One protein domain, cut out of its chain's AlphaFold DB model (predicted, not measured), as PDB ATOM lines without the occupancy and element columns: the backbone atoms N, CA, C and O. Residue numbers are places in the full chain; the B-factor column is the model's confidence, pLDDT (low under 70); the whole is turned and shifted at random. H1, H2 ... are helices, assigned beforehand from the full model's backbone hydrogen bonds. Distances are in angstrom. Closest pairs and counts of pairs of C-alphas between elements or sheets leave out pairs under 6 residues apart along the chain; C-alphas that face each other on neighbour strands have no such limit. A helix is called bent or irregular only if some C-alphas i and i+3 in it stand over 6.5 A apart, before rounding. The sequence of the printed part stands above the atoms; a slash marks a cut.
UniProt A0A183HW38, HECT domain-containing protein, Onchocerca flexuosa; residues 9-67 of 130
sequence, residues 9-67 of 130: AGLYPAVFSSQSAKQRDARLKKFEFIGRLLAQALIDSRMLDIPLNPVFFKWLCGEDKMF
ATOM      1  N   ALA A   9      -5.495  26.298   9.816       82.81
ATOM      2  CA  ALA A   9      -4.734  26.240   8.573       82.81
ATOM      3  C   ALA A   9      -5.623  26.241   7.313       82.81
ATOM      4  O   ALA A   9      -5.126  26.060   6.207       82.81
ATOM      5  N   GLY A  10      -6.939  26.405   7.447       89.06
ATOM      6  CA  GLY A  10      -7.890  26.205   6.356       89.06
ATOM      7  C   GLY A  10      -8.214  24.731   6.074       89.06
ATOM      8  O   GLY A  10      -7.604  23.803   6.603       89.06
ATOM      9  N   LEU A  11      -9.237  24.515   5.252       88.75
ATOM     10  CA  LEU A  11      -9.764  23.210   4.876       88.75
ATOM     11  C   LEU A  11      -8.838  22.541   3.856       88.75
ATOM     12  O   LEU A  11      -8.590  23.085   2.779       88.75
ATOM     13  N   TYR A  12      -8.385  21.334   4.183       87.88
ATOM     14  CA  TYR A  12      -7.612  20.460   3.307       87.88
ATOM     15  C   TYR A  12      -8.267  19.067   3.262       87.88
ATOM     16  O   TYR A  12      -8.870  18.650   4.259       87.88
ATOM     17  N   PRO A  13      -8.210  18.330   2.136       87.12
ATOM     18  CA  PRO A  13      -8.756  16.978   2.071       87.12
ATOM     19  C   PRO A  13      -8.098  16.043   3.095       87.12
ATOM     20  O   PRO A  13      -6.906  15.763   3.025       87.12
ATOM     21  N   ALA A  14      -8.884  15.522   4.037       81.31
ATOM     22  CA  ALA A  14      -8.397  14.530   4.990       81.31
ATOM     23  C   ALA A  14      -8.200  13.163   4.314       81.31
ATOM     24  O   ALA A  14      -9.123  12.650   3.665       81.31
ATOM     25  N   VAL A  15      -7.032  12.555   4.531       73.12
ATOM     26  CA  VAL A  15      -6.751  11.163   4.157       73.12
ATOM     27  C   VAL A  15      -7.595  10.250   5.050       73.12
ATOM     28  O   VAL A  15      -7.601  10.396   6.268       73.12
ATOM     29  N   PHE A  16      -8.360   9.332   4.457       69.62
ATOM     30  CA  PHE A  16      -9.178   8.373   5.204       69.62
ATOM     31  C   PHE A  16      -9.015   6.984   4.591       69.62
ATOM     32  O   PHE A  16      -9.434   6.757   3.455       69.62
ATOM     33  N   SER A  17      -8.427   6.061   5.349       64.25
ATOM     34  CA  SER A  17      -8.040   4.724   4.880       64.25
ATOM     35  C   SER A  17      -9.163   3.680   4.944       64.25
ATOM     36  O   SER A  17      -9.108   2.686   4.228       64.25
ATOM     37  N   SER A  18     -10.232   3.902   5.721       68.38
ATOM     38  CA  SER A  18     -11.314   2.918   5.891       68.38
ATOM     39  C   SER A  18     -12.689   3.495   5.544       68.38
ATOM     40  O   SER A  18     -13.366   4.107   6.372       68.38
ATOM     41  N   GLN A  19     -13.106   3.332   4.284       78.00
ATOM     42  CA  GLN A  19     -14.458   3.663   3.823       78.00
ATOM     43  C   GLN A  19     -15.023   2.551   2.937       78.00
ATOM     44  O   GLN A  19     -14.363   2.086   2.006       78.00
ATOM     45  N   SER A  20     -16.285   2.182   3.165       89.12
ATOM     46  CA  SER A  20     -17.040   1.347   2.221       89.12
ATOM     47  C   SER A  20     -17.150   2.028   0.849       89.12
ATOM     48  O   SER A  20     -17.141   3.259   0.755       89.12
ATOM     49  N   ALA A  21     -17.329   1.245  -0.221       89.88
ATOM     50  CA  ALA A  21     -17.499   1.779  -1.578       89.88
ATOM     51  C   ALA A  21     -18.583   2.873  -1.646       89.88
ATOM     52  O   ALA A  21     -18.337   3.959  -2.160       89.88
ATOM     53  N   LYS A  22     -19.731   2.641  -0.993       92.44
ATOM     54  CA  LYS A  22     -20.846   3.597  -0.921       92.44
ATOM     55  C   LYS A  22     -20.463   4.931  -0.261       92.44
ATOM     56  O   LYS A  22     -20.908   5.987  -0.707       92.44
ATOM     57  N   GLN A  23     -19.664   4.902   0.809       91.00
ATOM     58  CA  GLN A  23     -19.202   6.122   1.486       91.00
ATOM     59  C   GLN A  23     -18.216   6.911   0.621       91.00
ATOM     60  O   GLN A  23     -18.304   8.140   0.587       91.00
ATOM     61  N   ARG A  24     -17.323   6.217  -0.097       89.44
ATOM     62  CA  ARG A  24     -16.400   6.850  -1.048       89.44
ATOM     63  C   ARG A  24     -17.165   7.545  -2.169       89.44
ATOM     64  O   ARG A  24     -16.937   8.729  -2.390       89.44
ATOM     65  N   ASP A  25     -18.138   6.877  -2.784       93.00
ATOM     66  CA  ASP A  25     -18.948   7.462  -3.862       93.00
ATOM     67  C   ASP A  25     -19.731   8.693  -3.397       93.00
ATOM     68  O   ASP A  25     -19.772   9.719  -4.077       93.00
ATOM     69  N   ALA A  26     -20.334   8.626  -2.206       93.31
ATOM     70  CA  ALA A  26     -21.033   9.768  -1.627       93.31
ATOM     71  C   ALA A  26     -20.084  10.950  -1.361       93.31
ATOM     72  O   ALA A  26     -20.467  12.104  -1.554       93.31
ATOM     73  N   ARG A  27     -18.847  10.677  -0.929       90.50
ATOM     74  CA  ARG A  27     -17.808  11.695  -0.727       90.50
ATOM     75  C   ARG A  27     -17.346  12.291  -2.062       90.50
ATOM     76  O   ARG A  27     -17.267  13.511  -2.162       90.50
ATOM     77  N   LEU A  28     -17.112  11.468  -3.084       92.19
ATOM     78  CA  LEU A  28     -16.730  11.924  -4.426       92.19
ATOM     79  C   LEU A  28     -17.793  12.849  -5.030       92.19
ATOM     80  O   LEU A  28     -17.454  13.928  -5.502       92.19
ATOM     81  N   LYS A  29     -19.080  12.502  -4.902       95.94
ATOM     82  CA  LYS A  29     -20.189  13.372  -5.339       95.94
ATOM     83  C   LYS A  29     -20.198  14.730  -4.631       95.94
ATOM     84  O   LYS A  29     -20.537  15.737  -5.244       95.94
ATOM     85  N   LYS A  30     -19.811  14.784  -3.350       93.94
ATOM     86  CA  LYS A  30     -19.674  16.056  -2.617       93.94
ATOM     87  C   LYS A  30     -18.500  16.888  -3.134       93.94
ATOM     88  O   LYS A  30     -18.659  18.093  -3.287       93.94
ATOM     89  N   PHE A  31     -17.355  16.265  -3.423       93.00
ATOM     90  CA  PHE A  31     -16.220  16.964  -4.035       93.00
ATOM     91  C   PHE A  31     -16.558  17.487  -5.433       93.00
ATOM     92  O   PHE A  31     -16.264  18.641  -5.729       93.00
ATOM     93  N   GLU A  32     -17.241  16.687  -6.257       95.81
ATOM     94  CA  GLU A  32     -17.717  17.117  -7.574       95.81
ATOM     95  C   GLU A  32     -18.665  18.319  -7.455       95.81
ATOM     96  O   GLU A  32     -18.511  19.310  -8.168       95.81
ATOM     97  N   PHE A  33     -19.611  18.264  -6.516       96.62
ATOM     98  CA  PHE A  33     -20.519  19.373  -6.247       96.62
ATOM     99  C   PHE A  33     -19.771  20.650  -5.838       96.62
ATOM    100  O   PHE A  33     -20.038  21.706  -6.407       96.62
ATOM    101  N   ILE A  34     -18.815  20.561  -4.904       93.50
ATOM    102  CA  ILE A  34     -17.999  21.715  -4.486       93.50
ATOM    103  C   ILE A  34     -17.210  22.273  -5.676       93.50
ATOM    104  O   ILE A  34     -17.198  23.484  -5.871       93.50
ATOM    105  N   GLY A  35     -16.612  21.416  -6.508       93.38
ATOM    106  CA  GLY A  35     -15.897  21.847  -7.713       93.38
ATOM    107  C   GLY A  35     -16.795  22.609  -8.694       93.38
ATOM    108  O   GLY A  35     -16.428  23.688  -9.157       93.38
ATOM    109  N   ARG A  36     -18.006  22.101  -8.961       96.25
ATOM    110  CA  ARG A  36     -18.997  22.785  -9.816       96.25
ATOM    111  C   ARG A  36     -19.474  24.101  -9.205       96.25
ATOM    112  O   ARG A  36     -19.615  25.080  -9.928       96.25
ATOM    113  N   LEU A  37     -19.695  24.135  -7.891       95.94
ATOM    114  CA  LEU A  37     -20.088  25.343  -7.168       95.94
ATOM    115  C   LEU A  37     -19.007  26.430  -7.260       95.94
ATOM    116  O   LEU A  37     -19.332  27.577  -7.555       95.94
ATOM    117  N   LEU A  38     -17.739  26.064  -7.044       94.19
ATOM    118  CA  LEU A  38     -16.596  26.970  -7.194       94.19
ATOM    119  C   LEU A  38     -16.522  27.525  -8.623       94.19
ATOM    120  O   LEU A  38     -16.412  28.735  -8.803       94.19
ATOM    121  N   ALA A  39     -16.646  26.659  -9.633       94.88
ATOM    122  CA  ALA A  39     -16.624  27.072 -11.036       94.88
ATOM    123  C   ALA A  39     -17.775  28.032 -11.377       94.88
ATOM    124  O   ALA A  39     -17.550  29.064 -12.007       94.88
ATOM    125  N   GLN A  40     -18.997  27.732 -10.927       97.75
ATOM    126  CA  GLN A  40     -20.151  28.594 -11.176       97.75
ATOM    127  C   GLN A  40     -20.011  29.952 -10.480       97.75
ATOM    128  O   GLN A  40     -20.308  30.977 -11.082       97.75
ATOM    129  N   ALA A  41     -19.516  29.985  -9.240       96.94
ATOM    130  CA  ALA A  41     -19.303  31.241  -8.528       96.94
ATOM    131  C   ALA A  41     -18.294  32.156  -9.238       96.94
ATOM    132  O   ALA A  41     -18.495  33.369  -9.264       96.94
ATOM    133  N   LEU A  42     -17.260  31.586  -9.868       94.31
ATOM    134  CA  LEU A  42     -16.329  32.344 -10.706       94.31
ATOM    135  C   LEU A  42     -17.019  32.936 -11.944       94.31
ATOM    136  O   LEU A  42     -16.821  34.114 -12.231       94.31
ATOM    137  N   ILE A  43     -17.859  32.157 -12.639       97.38
ATOM    138  CA  ILE A  43     -18.644  32.632 -13.797       97.38
ATOM    139  C   ILE A  43     -19.572  33.782 -13.386       97.38
ATOM    140  O   ILE A  43     -19.639  34.806 -14.065       97.38
ATOM    141  N   ASP A  44     -20.241  33.640 -12.243       98.12
ATOM    142  CA  ASP A  44     -21.194  34.623 -11.728       98.12
ATOM    143  C   ASP A  44     -20.511  35.839 -11.071       98.12
ATOM    144  O   ASP A  44     -21.197  36.741 -10.588       98.12
ATOM    145  N   SER A  45     -19.171  35.876 -11.015       96.62
ATOM    146  CA  SER A  45     -18.392  36.901 -10.301       96.62
ATOM    147  C   SER A  45     -18.788  37.043  -8.823       96.62
ATOM    148  O   SER A  45     -18.864  38.143  -8.271       96.62
ATOM    149  N   ARG A  46     -19.060  35.914  -8.162       96.44
ATOM    150  CA  ARG A  46     -19.463  35.845  -6.754       96.44
ATOM    151  C   ARG A  46     -18.336  35.300  -5.891       96.44
ATOM    152  O   ARG A  46     -17.727  34.281  -6.198       96.44
ATOM    153  N   MET A  47     -18.119  35.948  -4.752       92.06
ATOM    154  CA  MET A  47     -17.192  35.451  -3.741       92.06
ATOM    155  C   MET A  47     -17.843  34.328  -2.932       92.06
ATOM    156  O   MET A  47     -18.985  34.454  -2.482       92.06
ATOM    157  N   LEU A  48     -17.104  33.237  -2.737       89.81
ATOM    158  CA  LEU A  48     -17.456  32.171  -1.808       89.81
ATOM    159  C   LEU A  48     -16.549  32.268  -0.588       89.81
ATOM    160  O   LEU A  48     -15.328  32.249  -0.715       89.81
ATOM    161  N   ASP A  49     -17.159  32.339   0.589       88.81
ATOM    162  CA  ASP A  49     -16.442  32.291   1.858       88.81
ATOM    163  C   ASP A  49     -16.156  30.830   2.229       88.81
ATOM    164  O   ASP A  49     -16.894  30.187   2.978       88.81
ATOM    165  N   ILE A  50     -15.130  30.261   1.591       87.94
ATOM    166  CA  ILE A  50     -14.633  28.917   1.889       87.94
ATOM    167  C   ILE A  50     -13.172  29.063   2.315       87.94
ATOM    168  O   ILE A  50     -12.329  29.378   1.471       87.94
ATOM    169  N   PRO A  51     -12.838  28.805   3.591       88.75
ATOM    170  CA  PRO A  51     -11.479  28.954   4.092       88.75
ATOM    171  C   PRO A  51     -10.629  27.753   3.659       88.75
ATOM    172  O   PRO A  51     -10.269  26.923   4.485       88.75
ATOM    173  N   LEU A  52     -10.363  27.595   2.360       89.44
ATOM    174  CA  LEU A  52      -9.493  26.538   1.838       89.44
ATOM    175  C   LEU A  52      -8.043  26.788   2.262       89.44
ATOM    176  O   LEU A  52      -7.580  27.927   2.305       89.44
ATOM    177  N   ASN A  53      -7.314  25.712   2.554       90.75
ATOM    178  CA  ASN A  53      -5.884  25.807   2.812       90.75
ATOM    179  C   ASN A  53      -5.157  26.309   1.538       90.75
ATOM    180  O   ASN A  53      -5.445  25.796   0.452       90.75
ATOM    181  N   PRO A  54      -4.200  27.255   1.630       87.50
ATOM    182  CA  PRO A  54      -3.449  27.770   0.476       87.50
ATOM    183  C   PRO A  54      -2.805  26.684  -0.392       87.50
ATOM    184  O   PRO A  54      -2.778  26.780  -1.617       87.50
ATOM    185  N   VAL A  55      -2.335  25.611   0.236       88.56
ATOM    186  CA  VAL A  55      -1.740  24.459  -0.437       88.56
ATOM    187  C   VAL A  55      -2.777  23.741  -1.310       88.56
ATOM    188  O   VAL A  55      -2.466  23.299  -2.409       88.56
ATOM    189  N   PHE A  56      -4.045  23.686  -0.895       87.81
ATOM    190  CA  PHE A  56      -5.107  23.109  -1.723       87.81
ATOM    191  C   PHE A  56      -5.372  23.922  -3.004       87.81
ATOM    192  O   PHE A  56      -5.726  23.340  -4.029       87.81
ATOM    193  N   PHE A  57      -5.134  25.239  -3.002       86.12
ATOM    194  CA  PHE A  57      -5.221  26.040  -4.229       86.12
ATOM    195  C   PHE A  57      -4.124  25.699  -5.236       86.12
ATOM    196  O   PHE A  57      -4.418  25.646  -6.426       86.12
ATOM    197  N   LYS A  58      -2.904  25.375  -4.783       86.12
ATOM    198  CA  LYS A  58      -1.838  24.900  -5.683       86.12
ATOM    199  C   LYS A  58      -2.289  23.665  -6.470       86.12
ATOM    200  O   LYS A  58      -2.102  23.612  -7.681       86.12
ATOM    201  N   TRP A  59      -2.970  22.716  -5.814       85.31
ATOM    202  CA  TRP A  59      -3.596  21.573  -6.498       85.31
ATOM    203  C   TRP A  59      -4.645  22.011  -7.523       85.31
ATOM    204  O   TRP A  59      -4.612  21.557  -8.665       85.31
ATOM    205  N   LEU A  60      -5.579  22.882  -7.127       85.81
ATOM    206  CA  LEU A  60      -6.671  23.337  -7.998       85.81
ATOM    207  C   LEU A  60      -6.166  24.080  -9.244       85.81
ATOM    208  O   LEU A  60      -6.788  23.985 -10.300       85.81
ATOM    209  N   CYS A  61      -5.045  24.791  -9.127       85.81
ATOM    210  CA  CYS A  61      -4.423  25.545 -10.213       85.81
ATOM    211  C   CYS A  61      -3.454  24.713 -11.074       85.81
ATOM    212  O   CYS A  61      -2.909  25.243 -12.039       85.81
ATOM    213  N   GLY A  62      -3.246  23.426 -10.769       84.75
ATOM    214  CA  GLY A  62      -2.308  22.573 -11.512       84.75
ATOM    215  C   GLY A  62      -0.833  22.866 -11.214       84.75
ATOM    216  O   GLY A  62       0.035  22.603 -12.043       84.75
ATOM    217  N   GLU A  63      -0.546  23.417 -10.036       84.50
ATOM    218  CA  GLU A  63       0.800  23.681  -9.517       84.50
ATOM    219  C   GLU A  63       1.272  22.555  -8.574       84.50
ATOM    220  O   GLU A  63       2.081  22.769  -7.670       84.50
ATOM    221  N   ASP A  64       0.786  21.327  -8.773       72.31
ATOM    222  CA  ASP A  64       1.095  20.146  -7.952       72.31
ATOM    223  C   ASP A  64       2.600  19.816  -7.911       72.31
ATOM    224  O   ASP A  64       3.125  19.310  -6.921       72.31
ATOM    225  N   LYS A  65       3.343  20.199  -8.949       77.00
ATOM    226  CA  LYS A  65       4.807  20.045  -8.998       77.00
ATOM    227  C   LYS A  65       5.564  21.001  -8.074       77.00
ATOM    228  O   LYS A  65       6.765  20.829  -7.885       77.00
ATOM    229  N   MET A  66       4.891  22.016  -7.534       75.00
ATOM    230  CA  MET A  66       5.476  23.001  -6.619       75.00
ATOM    231  C   MET A  66       5.288  22.613  -5.149       75.00
ATOM    232  O   MET A  66       5.628  23.401  -4.266       75.00
ATOM    233  N   PHE A  67       4.756  21.416  -4.884       81.25
ATOM    234  CA  PHE A  67       4.634  20.878  -3.539       81.25
ATOM    235  C   PHE A  67       6.003  20.557  -2.967       81.25
ATOM    236  O   PHE A  67       6.766  19.752  -3.501       81.25
TER     237      PHE A  67
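What this domain is: This is residues 9 to 67 of the 130 residues of the protein "HECT domain-containing protein" of Onchocerca flexuosa (UniProt A0A183HW38). A long, straight helix, H1, makes one side of a loose, open frame; the first stretch, residues 9 to 20, runs back along the opposite side, and the link of residues 44 to 53 folds back from the far end of H1 towards the short helix H2. H2 stands across the direction of H1 with a gap between the two, and residues 61 to 67 form a tail beyond it. The printed part has 59 residues, with two named helices, H1 then H2, and no named strand. The class is all helix, with 30 of the 59 residues in the named helices. The whole is loose, with a radius of gyration of the C-alphas of 13.4 A and spans of 37 by 27 by 20 A.

How they stand to each other: Residues 9 to 20 hold no named element and come before H1, residues 21 to 43. A short link of 10 residues then joins H1 to H2, residues 54 to 60. H1 and H2 are apart: no C-alpha of the one is within 8 A of the other. Residues 39 to 45, of which 39 to 43 belong to H1, stand free. In H1 and H2 every O i to N i+4 pair is within hydrogen-bond range. Neither helix is bent or irregular.

Where its parts are: H1 runs from Ala 21, C-alpha at (-17.499, 1.779, -1.578), to Ile 43, C-alpha at (-18.644, 32.632, -13.797), 33.2 A from first to last C-alpha. H2 runs from Pro 54 to Leu 60, whose C-alpha is at (-6.671, 23.337, -7.998), and is 10.1 A long from first to last C-alpha.

The domain as a whole: The two C-alphas farthest apart are those of Ser 18 and Ser 45, 38.3 A. The C-alphas of Ala 9 and Phe 67, the first and last printed, are 16.2 A apart. The printed part has no cut. The mean pLDDT of the printed part is 88.3, and residues 16 to 18 are under 70.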